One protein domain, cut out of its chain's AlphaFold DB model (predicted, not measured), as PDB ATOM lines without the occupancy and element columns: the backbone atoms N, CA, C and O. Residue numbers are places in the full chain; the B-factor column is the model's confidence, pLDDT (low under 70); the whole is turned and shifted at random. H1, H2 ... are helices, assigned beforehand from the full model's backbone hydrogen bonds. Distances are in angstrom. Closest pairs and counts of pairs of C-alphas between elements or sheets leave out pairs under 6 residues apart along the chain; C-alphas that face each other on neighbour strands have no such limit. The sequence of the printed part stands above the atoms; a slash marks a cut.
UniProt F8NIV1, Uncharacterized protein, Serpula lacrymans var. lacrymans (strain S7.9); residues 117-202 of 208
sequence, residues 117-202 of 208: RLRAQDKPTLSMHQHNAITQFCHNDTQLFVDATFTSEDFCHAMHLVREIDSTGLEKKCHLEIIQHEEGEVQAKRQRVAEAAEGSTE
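This is residues 117 to 202 of the 208 residues of an uncharacterized protein of Serpula lacrymans var. lacrymans (strain S7.9) (UniProt F8NIV1). One long helix, H5, sticks out as an arm with residues 175 to 202 from a loose, open head, in which H2, H3 and H4 go round a hollow ring that comes back to the root of H5. H1 sits off to one side of the ring, and no two helices touch. The 86 printed residues hold five named helices, H1 to H5 in chain order, and no named strand: the class is all helix. The whole is extended, with a radius of gyration of the C-alphas of 22.0 A and spans of 75 by 26 by 22 A, the arm making the length.

H5, residues 170 to 202, is close to but not clearly touching H2, residues 128 to 139; their closest C-alphas, of His 129 and Glu 171, are 7.1 A apart. They run opposite ways at a steep tilt of 64 degrees. H4, residues 152 to 167, and H5 meet only through their link. H3, residues 142 to 149, is close to but not clearly touching H2, the closest C-alphas being those of Phe 137 and Gln 143 at 7.1 A. These two run the same way at a tilt of 68 degrees, only just steep. H2 and H4 are apart, as are H3 and H4. H1, residues 117 to 122, is only just apart from H2, at 8.1 A. In all five helices every O i to N i+4 pair is within hydrogen-bond range.

H5 is 48.4 A long, from C-alpha 170 at (-10.366, 18.720, -46.233) to C-alpha 202 at (-11.320, 10.064, -93.882). H4 is 23.0 A, H2 16.2 A, H3 10.6 A and H1 8.8 A, the last beginning at (-4.654, -1.419, -46.406).

The C-alphas of Thr 151 and Glu 202, the two farthest apart, are 75.0 A apart. Without the stretches that stand free, residues 135 to 141 and 175 to 202, the body spans 32 by 26 by 14 A. The printed part has no cut, and its four links are tight. The mean pLDDT of the printed part is 87.3; residues 199 to 202 are under 70.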
ATOM      1  N   ARG A 117      -3.563  -0.458 -46.162       87.88
ATOM      2  CA  ARG A 117      -4.654  -1.419 -46.406       87.88
ATOM      3  C   ARG A 117      -5.108  -2.120 -45.129       87.88
ATOM      4  O   ARG A 117      -6.307  -2.197 -44.880       87.88
ATOM      5  N   LEU A 118      -4.165  -2.590 -44.313       88.88
ATOM      6  CA  LEU A 118      -4.480  -3.223 -43.031       88.88
ATOM      7  C   LEU A 118      -5.181  -2.246 -42.078       88.88
ATOM      8  O   LEU A 118      -6.177  -2.604 -41.455       88.88
ATOM      9  N   ARG A 119      -4.711  -0.994 -42.001       88.31
ATOM     10  CA  ARG A 119      -5.349   0.036 -41.166       88.31
ATOM     11  C   ARG A 119      -6.732   0.430 -41.664       88.31
ATOM     12  O   ARG A 119      -7.608   0.622 -40.837       88.31
ATOM     13  N   ALA A 120      -6.940   0.539 -42.973       88.56
ATOM     14  CA  ALA A 120      -8.252   0.832 -43.546       88.56
ATOM     15  C   ALA A 120      -9.253  -0.303 -43.275       88.56
ATOM     16  O   ALA A 120     -10.435  -0.048 -43.072       88.56
ATOM     17  N   GLN A 121      -8.778  -1.551 -43.225       89.50
ATOM     18  CA  GLN A 121      -9.606  -2.697 -42.859       89.50
ATOM     19  C   GLN A 121      -9.989  -2.690 -41.370       89.50
ATOM     20  O   GLN A 121     -11.144  -2.942 -41.043       89.50
ATOM     21  N   ASP A 122      -9.036  -2.401 -40.478       91.50
ATOM     22  CA  ASP A 122      -9.271  -2.333 -39.026       91.50
ATOM     23  C   ASP A 122     -10.081  -1.087 -38.621       91.50
ATOM     24  O   ASP A 122     -10.932  -1.132 -37.734       91.50
ATOM     25  N   LYS A 123      -9.841   0.040 -39.302       90.00
ATOM     26  CA  LYS A 123     -10.437   1.353 -39.025       90.00
ATOM     27  C   LYS A 123     -10.989   1.968 -40.316       90.00
ATOM     28  O   LYS A 123     -10.377   2.879 -40.869       90.00
ATOM     29  N   PRO A 124     -12.167   1.522 -40.786       86.25
ATOM     30  CA  PRO A 124     -12.740   1.986 -42.053       86.25
ATOM     31  C   PRO A 124     -13.183   3.453 -42.028       86.25
ATOM     32  O   PRO A 124     -13.369   4.056 -43.078       86.25
ATOM     33  N   THR A 125     -13.346   4.043 -40.842       86.94
ATOM     34  CA  THR A 125     -13.642   5.470 -40.669       86.94
ATOM     35  C   THR A 125     -12.384   6.337 -40.612       86.94
ATOM     36  O   THR A 125     -12.501   7.546 -40.435       86.94
ATOM     37  N   LEU A 126     -11.187   5.738 -40.686       86.75
ATOM     38  CA  LEU A 126      -9.934   6.480 -40.665       86.75
ATOM     39  C   LEU A 126      -9.753   7.198 -41.998       86.75
ATOM     40  O   LEU A 126      -9.627   6.589 -43.060       86.75
ATOM     41  N   SER A 127      -9.691   8.508 -41.886       86.31
ATOM     42  CA  SER A 127      -9.405   9.431 -42.967       86.31
ATOM     43  C   SER A 127      -7.983   9.195 -43.529       86.31
ATOM     44  O   SER A 127      -7.063   8.816 -42.793       86.31
ATOM     45  N   MET A 128      -7.751   9.440 -44.825       86.81
ATOM     46  CA  MET A 128      -6.395   9.390 -45.405       86.81
ATOM     47  C   MET A 128      -5.486  10.444 -44.758       86.81
ATOM     48  O   MET A 128      -4.321  10.164 -44.466       86.81
ATOM     49  N   HIS A 129      -6.025  11.629 -44.468       87.25
ATOM     50  CA  HIS A 129      -5.294  12.662 -43.739       87.25
ATOM     51  C   HIS A 129      -4.868  12.180 -42.343       87.25
ATOM     52  O   HIS A 129      -3.697  12.327 -41.982       87.25
ATOM     53  N   GLN A 130      -5.773  11.545 -41.595       88.12
ATOM     54  CA  GLN A 130      -5.483  10.972 -40.279       88.12
ATOM     55  C   GLN A 130      -4.459   9.835 -40.368       88.12
ATOM     56  O   GLN A 130      -3.545   9.766 -39.547       88.12
ATOM     57  N   HIS A 131      -4.557   8.966 -41.379       90.00
ATOM     58  CA  HIS A 131      -3.550   7.933 -41.620       90.00
ATOM     59  C   HIS A 131      -2.158   8.542 -41.816       90.00
ATOM     60  O   HIS A 131      -1.212   8.124 -41.148       90.00
ATOM     61  N   ASN A 132      -2.045   9.545 -42.690       89.00
ATOM     62  CA  ASN A 132      -0.780  10.220 -42.971       89.00
ATOM     63  C   ASN A 132      -0.223  10.909 -41.721       89.00
ATOM     64  O   ASN A 132       0.964  10.764 -41.435       89.00
ATOM     65  N   ALA A 133      -1.077  11.578 -40.941       89.25
ATOM     66  CA  ALA A 133      -0.685  12.222 -39.690       89.25
ATOM     67  C   ALA A 133      -0.144  11.208 -38.668       89.25
ATOM     68  O   ALA A 133       0.919  11.431 -38.098       89.25
ATOM     69  N   ILE A 134      -0.811  10.061 -38.479       89.00
ATOM     70  CA  ILE A 134      -0.327   9.013 -37.564       89.00
ATOM     71  C   ILE A 134       0.986   8.415 -38.076       89.00
ATOM     72  O   ILE A 134       1.904   8.183 -37.295       89.00
ATOM     73  N   THR A 135       1.088   8.146 -39.378       88.69
ATOM     74  CA  THR A 135       2.313   7.592 -39.967       88.69
ATOM     75  C   THR A 135       3.491   8.549 -39.778       88.69
ATOM     76  O   THR A 135       4.552   8.102 -39.355       88.69
ATOM     77  N   GLN A 136       3.298   9.853 -39.998       89.19
ATOM     78  CA  GLN A 136       4.319  10.872 -39.731       89.19
ATOM     79  C   GLN A 136       4.652  10.987 -38.242       89.19
ATOM     80  O   GLN A 136       5.825  11.034 -37.887       89.19
ATOM     81  N   PHE A 137       3.642  10.978 -37.372       89.69
ATOM     82  CA  PHE A 137       3.826  11.037 -35.922       89.69
ATOM     83  C   PHE A 137       4.695   9.880 -35.411       89.69
ATOM     84  O   PHE A 137       5.609  10.092 -34.614       89.69
ATOM     85  N   CYS A 138       4.446   8.662 -35.907       85.31
ATOM     86  CA  CYS A 138       5.262   7.493 -35.591       85.31
ATOM     87  C   CYS A 138       6.654   7.566 -36.227       85.31
ATOM     88  O   CYS A 138       7.623   7.191 -35.586       85.31
ATOM     89  N   HIS A 139       6.761   8.015 -37.480       84.81
ATOM     90  CA  HIS A 139       8.041   8.064 -38.189       84.81
ATOM     91  C   HIS A 139       9.015   9.078 -37.582       84.81
ATOM     92  O   HIS A 139      10.215   8.836 -37.553       84.81
ATOM     93  N   ASN A 140       8.489  10.198 -37.086       89.38
ATOM     94  CA  ASN A 140       9.272  11.280 -36.499       89.38
ATOM     95  C   ASN A 140       9.473  11.118 -34.982       89.38
ATOM     96  O   ASN A 140       9.876  12.082 -34.333       89.38
ATOM     97  N   ASP A 141       9.103   9.971 -34.399       86.38
ATOM     98  CA  ASP A 141       9.137   9.716 -32.950       86.38
ATOM     99  C   ASP A 141       8.503  10.846 -32.115       86.38
ATOM    100  O   ASP A 141       8.930  11.167 -31.003       86.38
ATOM    101  N   THR A 142       7.442  11.464 -32.647       90.38
ATOM    102  CA  THR A 142       6.819  12.655 -32.047       90.38
ATOM    103  C   THR A 142       6.205  12.350 -30.677       90.38
ATOM    104  O   THR A 142       6.057  13.253 -29.859       90.38
ATOM    105  N   GLN A 143       5.940  11.075 -30.375       91.81
ATOM    106  CA  GLN A 143       5.520  10.630 -29.047       91.81
ATOM    107  C   GLN A 143       6.513  11.041 -27.953       91.81
ATOM    108  O   GLN A 143       6.086  11.534 -26.918       91.81
ATOM    109  N   LEU A 144       7.826  10.920 -28.192       91.44
ATOM    110  CA  LEU A 144       8.840  11.284 -27.195       91.44
ATOM    111  C   LEU A 144       8.815  12.782 -26.880       91.44
ATOM    112  O   LEU A 144       8.979  13.184 -25.732       91.44
ATOM    113  N   PHE A 145       8.594  13.610 -27.904       91.19
ATOM    114  CA  PHE A 145       8.446  15.050 -27.732       91.19
ATOM    115  C   PHE A 145       7.185  15.383 -26.932       91.19
ATOM    116  O   PHE A 145       7.256  16.165 -25.984       91.19
ATOM    117  N   VAL A 146       6.053  14.765 -27.281       91.75
ATOM    118  CA  VAL A 146       4.782  14.945 -26.566       91.75
ATOM    119  C   VAL A 146       4.938  14.549 -25.099       91.75
ATOM    120  O   VAL A 146       4.639  15.355 -24.226       91.75
ATOM    121  N   ASP A 147       5.496  13.372 -24.815       92.81
ATOM    122  CA  ASP A 147       5.671  12.876 -23.446       92.81
ATOM    123  C   ASP A 147       6.578  13.784 -22.601       92.81
ATOM    124  O   ASP A 147       6.375  13.925 -21.395       92.81
ATOM    125  N   ALA A 148       7.582  14.408 -23.224       93.25
ATOM    126  CA  ALA A 148       8.536  15.274 -22.540       93.25
ATOM    127  C   ALA A 148       8.042  16.717 -22.341       93.25
ATOM    128  O   ALA A 148       8.545  17.401 -21.448       93.25
ATOM    129  N   THR A 149       7.127  17.207 -23.185       92.62
ATOM    130  CA  THR A 149       6.827  18.650 -23.273       92.62
ATOM    131  C   THR A 149       5.357  19.016 -23.129       92.62
ATOM    132  O   THR A 149       5.079  20.131 -22.692       92.62
ATOM    133  N   PHE A 150       4.416  18.124 -23.456       94.56
ATOM    134  CA  PHE A 150       2.993  18.465 -23.425       94.56
ATOM    135  C   PHE A 150       2.441  18.454 -22.003       94.56
ATOM    136  O   PHE A 150       2.599  17.501 -21.235       94.56
ATOM    137  N   THR A 151       1.695  19.503 -21.688       94.94
ATOM    138  CA  THR A 151       0.841  19.589 -20.508       94.94
ATOM    139  C   THR A 151      -0.614  19.281 -20.867       94.94
ATOM    140  O   THR A 151      -0.990  19.155 -22.033       94.94
ATOM    141  N   SER A 152      -1.486  19.187 -19.857       91.69
ATOM    142  CA  SER A 152      -2.923  18.985 -20.093       91.69
ATOM    143  C   SER A 152      -3.567  20.110 -20.917       91.69
ATOM    144  O   SER A 152      -4.560  19.856 -21.597       91.69
ATOM    145  N   GLU A 153      -3.043  21.335 -20.849       94.44
ATOM    146  CA  GLU A 153      -3.551  22.466 -21.632       94.44
ATOM    147  C   GLU A 153      -3.188  22.316 -23.113       94.44
ATOM    148  O   GLU A 153      -4.047  22.504 -23.977       94.44
ATOM    149  N   ASP A 154      -1.970  21.852 -23.404       93.62
ATOM    150  CA  ASP A 154      -1.505  21.584 -24.770       93.62
ATOM    151  C   ASP A 154      -2.331  20.480 -25.440       93.62
ATOM    152  O   ASP A 154      -2.703  20.597 -26.609       93.62
ATOM    153  N   PHE A 155      -2.710  19.437 -24.689       92.06
ATOM    154  CA  PHE A 155      -3.633  18.415 -25.189       92.06
ATOM    155  C   PHE A 155      -5.014  18.991 -25.511       92.06
ATOM    156  O   PHE A 155      -5.569  18.694 -26.569       92.06
ATOM    157  N   CYS A 156      -5.575  19.835 -24.638       93.62
ATOM    158  CA  CYS A 156      -6.845  20.509 -24.916       93.62
ATOM    159  C   CYS A 156      -6.751  21.383 -26.173       93.62
ATOM    160  O   CYS A 156      -7.649  21.333 -27.018       93.62
ATOM    161  N   HIS A 157      -5.658  22.132 -26.329       94.12
ATOM    162  CA  HIS A 157      -5.431  22.969 -27.501       94.12
ATOM    163  C   HIS A 157      -5.292  22.138 -28.786       94.12
ATOM    164  O   HIS A 157      -5.975  22.416 -29.772       94.12
ATOM    165  N   ALA A 158      -4.508  21.058 -28.763       90.69
ATOM    166  CA  ALA A 158      -4.366  20.145 -29.896       90.69
ATOM    167  C   ALA A 158      -5.710  19.519 -30.307       90.69
ATOM    168  O   ALA A 158      -6.036  19.470 -31.493       90.69
ATOM    169  N   MET A 159      -6.535  19.102 -29.341       90.38
ATOM    170  CA  MET A 159      -7.875  18.571 -29.621       90.38
ATOM    171  C   MET A 159      -8.810  19.623 -30.232       90.38
ATOM    172  O   MET A 159      -9.650  19.283 -31.067       90.38
ATOM    173  N   HIS A 160      -8.673  20.892 -29.837       94.06
ATOM    174  CA  HIS A 160      -9.376  22.002 -30.481       94.06
ATOM    175  C   HIS A 160      -8.934  22.180 -31.940       94.06
ATOM    176  O   HIS A 160      -9.792  22.212 -32.820       94.06
ATOM    177  N   LEU A 161      -7.623  22.194 -32.205       92.50
ATOM    178  CA  LEU A 161      -7.073  22.319 -33.561       92.50
ATOM    179  C   LEU A 161      -7.519  21.176 -34.480       92.50
ATOM    180  O   LEU A 161      -7.900  21.420 -35.622       92.50
ATOM    181  N   VAL A 162      -7.537  19.933 -33.987       87.56
ATOM    182  CA  VAL A 162      -8.020  18.779 -34.767       87.56
ATOM    183  C   VAL A 162      -9.476  18.972 -35.192       87.56
ATOM    184  O   VAL A 162      -9.809  18.745 -36.352       87.56
ATOM    185  N   ARG A 163     -10.342  19.454 -34.291       89.19
ATOM    186  CA  ARG A 163     -11.753  19.721 -34.619       89.19
ATOM    187  C   ARG A 163     -11.908  20.841 -35.644       89.19
ATOM    188  O   ARG A 163     -12.775  20.745 -36.509       89.19
ATOM    189  N   GLU A 164     -11.090  21.885 -35.552       92.00
ATOM    190  CA  GLU A 164     -11.070  22.952 -36.554       92.00
ATOM    191  C   GLU A 164     -10.660  22.406 -37.923       92.00
ATOM    192  O   GLU A 164     -11.370  22.645 -38.900       92.00
ATOM    193  N   ILE A 165      -9.596  21.598 -37.990       86.88
ATOM    194  CA  ILE A 165      -9.147  20.950 -39.228       86.88
ATOM    195  C   ILE A 165     -10.245  20.043 -39.796       86.88
ATOM    196  O   ILE A 165     -10.582  20.169 -40.975       86.88
ATOM    197  N   ASP A 166     -10.862  19.191 -38.979       83.75
ATOM    198  CA  ASP A 166     -11.951  18.312 -39.422       83.75
ATOM    199  C   ASP A 166     -13.150  19.118 -39.953       83.75
ATOM    200  O   ASP A 166     -13.756  18.755 -40.967       83.75
ATOM    201  N   SER A 167     -13.455  20.265 -39.331       87.25
ATOM    202  CA  SER A 167     -14.541  21.153 -39.769       87.25
ATOM    203  C   SER A 167     -14.305  21.779 -41.150       87.25
ATOM    204  O   SER A 167     -15.270  22.136 -41.829       87.25
ATOM    205  N   THR A 168     -13.050  21.853 -41.613       87.50
ATOM    206  CA  THR A 168     -12.723  22.370 -42.956       87.50
ATOM    207  C   THR A 168     -13.177  21.447 -44.087       87.50
ATOM    208  O   THR A 168     -13.229  21.872 -45.242       87.50
ATOM    209  N   GLY A 169     -13.506  20.183 -43.789       86.38
ATOM    210  CA  GLY A 169     -13.922  19.215 -44.803       86.38
ATOM    211  C   GLY A 169     -12.817  18.876 -45.809       86.38
ATOM    212  O   GLY A 169     -13.120  18.562 -46.962       86.38
ATOM    213  N   LEU A 170     -11.548  18.936 -45.389       85.06
ATOM    214  CA  LEU A 170     -10.366  18.720 -46.233       85.06
ATOM    215  C   LEU A 170     -10.447  17.418 -47.049       85.06
ATOM    216  O   LEU A 170     -10.172  17.404 -48.246       85.06
ATOM    217  N   GLU A 171     -10.912  16.338 -46.424       83.94
ATOM    218  CA  GLU A 171     -11.104  15.036 -47.074       83.94
ATOM    219  C   GLU A 171     -12.170  15.052 -48.163       83.94
ATOM    220  O   GLU A 171     -11.995  14.445 -49.219       83.94
ATOM    221  N   LYS A 172     -13.275  15.759 -47.906       86.06
ATOM    222  CA  LYS A 172     -14.363  15.911 -48.870       86.06
ATOM    223  C   LYS A 172     -13.871  16.687 -50.085       86.06
ATOM    224  O   LYS A 172     -14.182  16.306 -51.210       86.06
ATOM    225  N   LYS A 173     -13.080  17.741 -49.859       89.06
ATOM    226  CA  LYS A 173     -12.440  18.510 -50.928       89.06
ATOM    227  C   LYS A 173     -11.480  17.637 -51.743       89.06
ATOM    228  O   LYS A 173     -11.602  17.606 -52.960       89.06
ATOM    229  N   CYS A 174     -10.613  16.874 -51.081       84.50
ATOM    230  CA  CYS A 174      -9.683  15.963 -51.750       84.50
ATOM    231  C   CYS A 174     -10.417  14.892 -52.583       84.50
ATOM    232  O   CYS A 174     -10.070  14.667 -53.738       84.50
ATOM    233  N   HIS A 175     -11.489  14.293 -52.053       85.06
ATOM    234  CA  HIS A 175     -12.322  13.353 -52.816       85.06
ATOM    235  C   HIS A 175     -12.949  13.994 -54.057       85.06
ATOM    236  O   HIS A 175     -12.968  13.380 -55.119       85.06
ATOM    237  N   LEU A 176     -13.454  15.224 -53.936       91.44
ATOM    238  CA  LEU A 176     -14.001  15.975 -55.067       91.44
ATOM    239  C   LEU A 176     -12.945  16.226 -56.148       91.44
ATOM    240  O   LEU A 176     -13.241  16.043 -57.324       91.44
ATOM    241  N   GLU A 177     -11.727  16.598 -55.757       90.94
ATOM    242  CA  GLU A 177     -10.610  16.808 -56.687       90.94
ATOM    243  C   GLU A 177     -10.230  15.512 -57.422       90.94
ATOM    244  O   GLU A 177     -10.034  15.538 -58.637       90.94
ATOM    245  N   ILE A 178     -10.198  14.371 -56.721       88.00
ATOM    246  CA  ILE A 178      -9.939  13.055 -57.330       88.00
ATOM    247  C   ILE A 178     -11.025  12.712 -58.354       88.00
ATOM    248  O   ILE A 178     -10.702  12.371 -59.489       88.00
ATOM    249  N   ILE A 179     -12.301  12.854 -57.983       92.00
ATOM    250  CA  ILE A 179     -13.430  12.561 -58.878       92.00
ATOM    251  C   ILE A 179     -13.360  13.439 -60.134       92.00
ATOM    252  O   ILE A 179     -13.460  12.925 -61.244       92.00
ATOM    253  N   GLN A 180     -13.132  14.745 -59.976       93.31
ATOM    254  CA  GLN A 180     -13.030  15.675 -61.107       93.31
ATOM    255  C   GLN A 180     -11.870  15.326 -62.044       93.31
ATOM    256  O   GLN A 180     -12.017  15.385 -63.265       93.31
ATOM    257  N   HIS A 181     -10.722  14.943 -61.482       91.69
ATOM    258  CA  HIS A 181      -9.577  14.498 -62.265       91.69
ATOM    259  C   HIS A 181      -9.893  13.209 -63.042       91.69
ATOM    260  O   HIS A 181      -9.634  13.129 -64.243       91.69
ATOM    261  N   GLU A 182     -10.483  12.208 -62.382       89.81
ATOM    262  CA  GLU A 182     -10.880  10.944 -63.017       89.81
ATOM    263  C   GLU A 182     -11.911  11.156 -64.133       89.81
ATOM    264  O   GLU A 182     -11.792  10.576 -65.215       89.81
ATOM    265  N   GLU A 183     -12.896  12.027 -63.912       93.38
ATOM    266  CA  GLU A 183     -13.873  12.413 -64.930       93.38
ATOM    267  C   GLU A 183     -13.201  13.076 -66.139       93.38
ATOM    268  O   GLU A 183     -13.527  12.736 -67.283       93.38
ATOM    269  N   GLY A 184     -12.234  13.968 -65.904       92.62
ATOM    270  CA  GLY A 184     -11.443  14.612 -66.955       92.62
ATOM    271  C   GLY A 184     -10.649  13.610 -67.797       92.62
ATOM    272  O   GLY A 184     -10.725  13.635 -69.026       92.62
ATOM    273  N   GLU A 185      -9.963  12.665 -67.152       91.81
ATOM    274  CA  GLU A 185      -9.211  11.595 -67.825       91.81
ATOM    275  C   GLU A 185     -10.124  10.705 -68.685       91.81
ATOM    276  O   GLU A 185      -9.794  10.355 -69.825       91.81
ATOM    277  N   VAL A 186     -11.313  10.362 -68.174       92.69
ATOM    278  CA  VAL A 186     -12.309   9.583 -68.926       92.69
ATOM    279  C   VAL A 186     -12.806  10.356 -70.146       92.69
ATOM    280  O   VAL A 186     -12.929   9.771 -71.226       92.69
ATOM    281  N   GLN A 187     -13.085  11.653 -70.005       90.88
ATOM    282  CA  GLN A 187     -13.516  12.497 -71.122       90.88
ATOM    283  C   GLN A 187     -12.423  12.637 -72.184       90.88
ATOM    284  O   GLN A 187     -12.698  12.400 -73.361       90.88
ATOM    285  N   ALA A 188     -11.181  12.913 -71.779       91.50
ATOM    286  CA  ALA A 188     -10.040  12.999 -72.689       91.50
ATOM    287  C   ALA A 188      -9.824  11.680 -73.445       91.50
ATOM    288  O   ALA A 188      -9.588  11.666 -74.654       91.50
ATOM    289  N   LYS A 189      -9.972  10.540 -72.760       90.44
ATOM    290  CA  LYS A 189      -9.893   9.225 -73.404       90.44
ATOM    291  C   LYS A 189     -11.018   9.006 -74.417       90.44
ATOM    292  O   LYS A 189     -10.756   8.468 -75.490       90.44
ATOM    293  N   ARG A 190     -12.253   9.420 -74.107       90.75
ATOM    294  CA  ARG A 190     -13.388   9.342 -75.048       90.75
ATOM    295  C   ARG A 190     -13.157  10.207 -76.286       90.75
ATOM    296  O   ARG A 190     -13.423   9.730 -77.382       90.75
ATOM    297  N   GLN A 191     -12.619  11.417 -76.119       87.81
ATOM    298  CA  GLN A 191     -12.266  12.307 -77.230       87.81
ATOM    299  C   GLN A 191     -11.200  11.682 -78.132       87.81
ATOM    300  O   GLN A 191     -11.434  11.551 -79.326       87.81
ATOM    301  N   ARG A 192     -10.105  11.156 -77.565       87.25
ATOM    302  CA  ARG A 192      -9.061  10.463 -78.346       87.25
ATOM    303  C   ARG A 192      -9.595   9.268 -79.139       87.25
ATOM    304  O   ARG A 192      -9.128   9.002 -80.239       87.25
ATOM    305  N   VAL A 193     -10.553   8.521 -78.581       87.25
ATOM    306  CA  VAL A 193     -11.195   7.395 -79.285       87.25
ATOM    307  C   VAL A 193     -12.106   7.887 -80.413       87.25
ATOM    308  O   VAL A 193     -12.125   7.267 -81.471       87.25
ATOM    309  N   ALA A 194     -12.838   8.986 -80.207       83.12
ATOM    310  CA  ALA A 194     -13.679   9.591 -81.239       83.12
ATOM    311  C   ALA A 194     -12.840  10.171 -82.392       83.12
ATOM    312  O   ALA A 194     -13.095   9.840 -83.545       83.12
ATOM    313  N   GLU A 195     -11.781  10.925 -82.086       82.19
ATOM    314  CA  GLU A 195     -10.838  11.474 -83.073       82.19
ATOM    315  C   GLU A 195     -10.141  10.365 -83.878       82.19
ATOM    316  O   GLU A 195      -9.997  10.466 -85.095       82.19
ATOM    317  N   ALA A 196      -9.756   9.261 -83.225       77.69
ATOM    318  CA  ALA A 196      -9.189   8.103 -83.915       77.69
ATOM    319  C   ALA A 196     -10.204   7.407 -84.845       77.69
ATOM    320  O   ALA A 196      -9.816   6.888 -85.891       77.69
ATOM    321  N   ALA A 197     -11.493   7.401 -84.490       72.75
ATOM    322  CA  ALA A 197     -12.552   6.854 -85.336       72.75
ATOM    323  C   ALA A 197     -12.845   7.760 -86.547       72.75
ATOM    324  O   ALA A 197     -12.981   7.264 -87.669       72.75
ATOM    325  N   GLU A 198     -12.869   9.080 -86.353       70.31
ATOM    326  CA  GLU A 198     -13.053  10.061 -87.431       70.31
ATOM    327  C   GLU A 198     -11.870  10.049 -88.414       70.31
ATOM    328  O   GLU A 198     -12.084   9.912 -89.619       70.31
ATOM    329  N   GLY A 199     -10.626  10.023 -87.918       58.72
ATOM    330  CA  GLY A 199      -9.428   9.914 -88.764       58.72
ATOM    331  C   GLY A 199      -9.354   8.613 -89.577       58.72
ATOM    332  O   GLY A 199      -8.862   8.613 -90.701       58.72
ATOM    333  N   SER A 200      -9.913   7.510 -89.064       56.34
ATOM    334  CA  SER A 200     -10.017   6.249 -89.818       56.34
ATOM    335  C   SER A 200     -11.117   6.244 -90.890       56.34
ATOM    336  O   SER A 200     -11.114   5.379 -91.766       56.34
ATOM    337  N   THR A 201     -12.049   7.203 -90.841       50.56
ATOM    338  CA  THR A 201     -13.140   7.334 -91.820       50.56
ATOM    339  C   THR A 201     -12.713   8.199 -93.015       50.56
ATOM    340  O   THR A 201     -13.109   7.909 -94.142       50.56
ATOM    341  N   GLU A 202     -11.839   9.193 -92.809       49.19
ATOM    342  CA  GLU A 202     -11.320  10.064 -93.882       49.19
ATOM    343  C   GLU A 202     -10.273   9.386 -94.793       49.19
ATOM    344  O   GLU A 202     -10.157   9.742 -95.964       49.19
TER     345      GLU A 202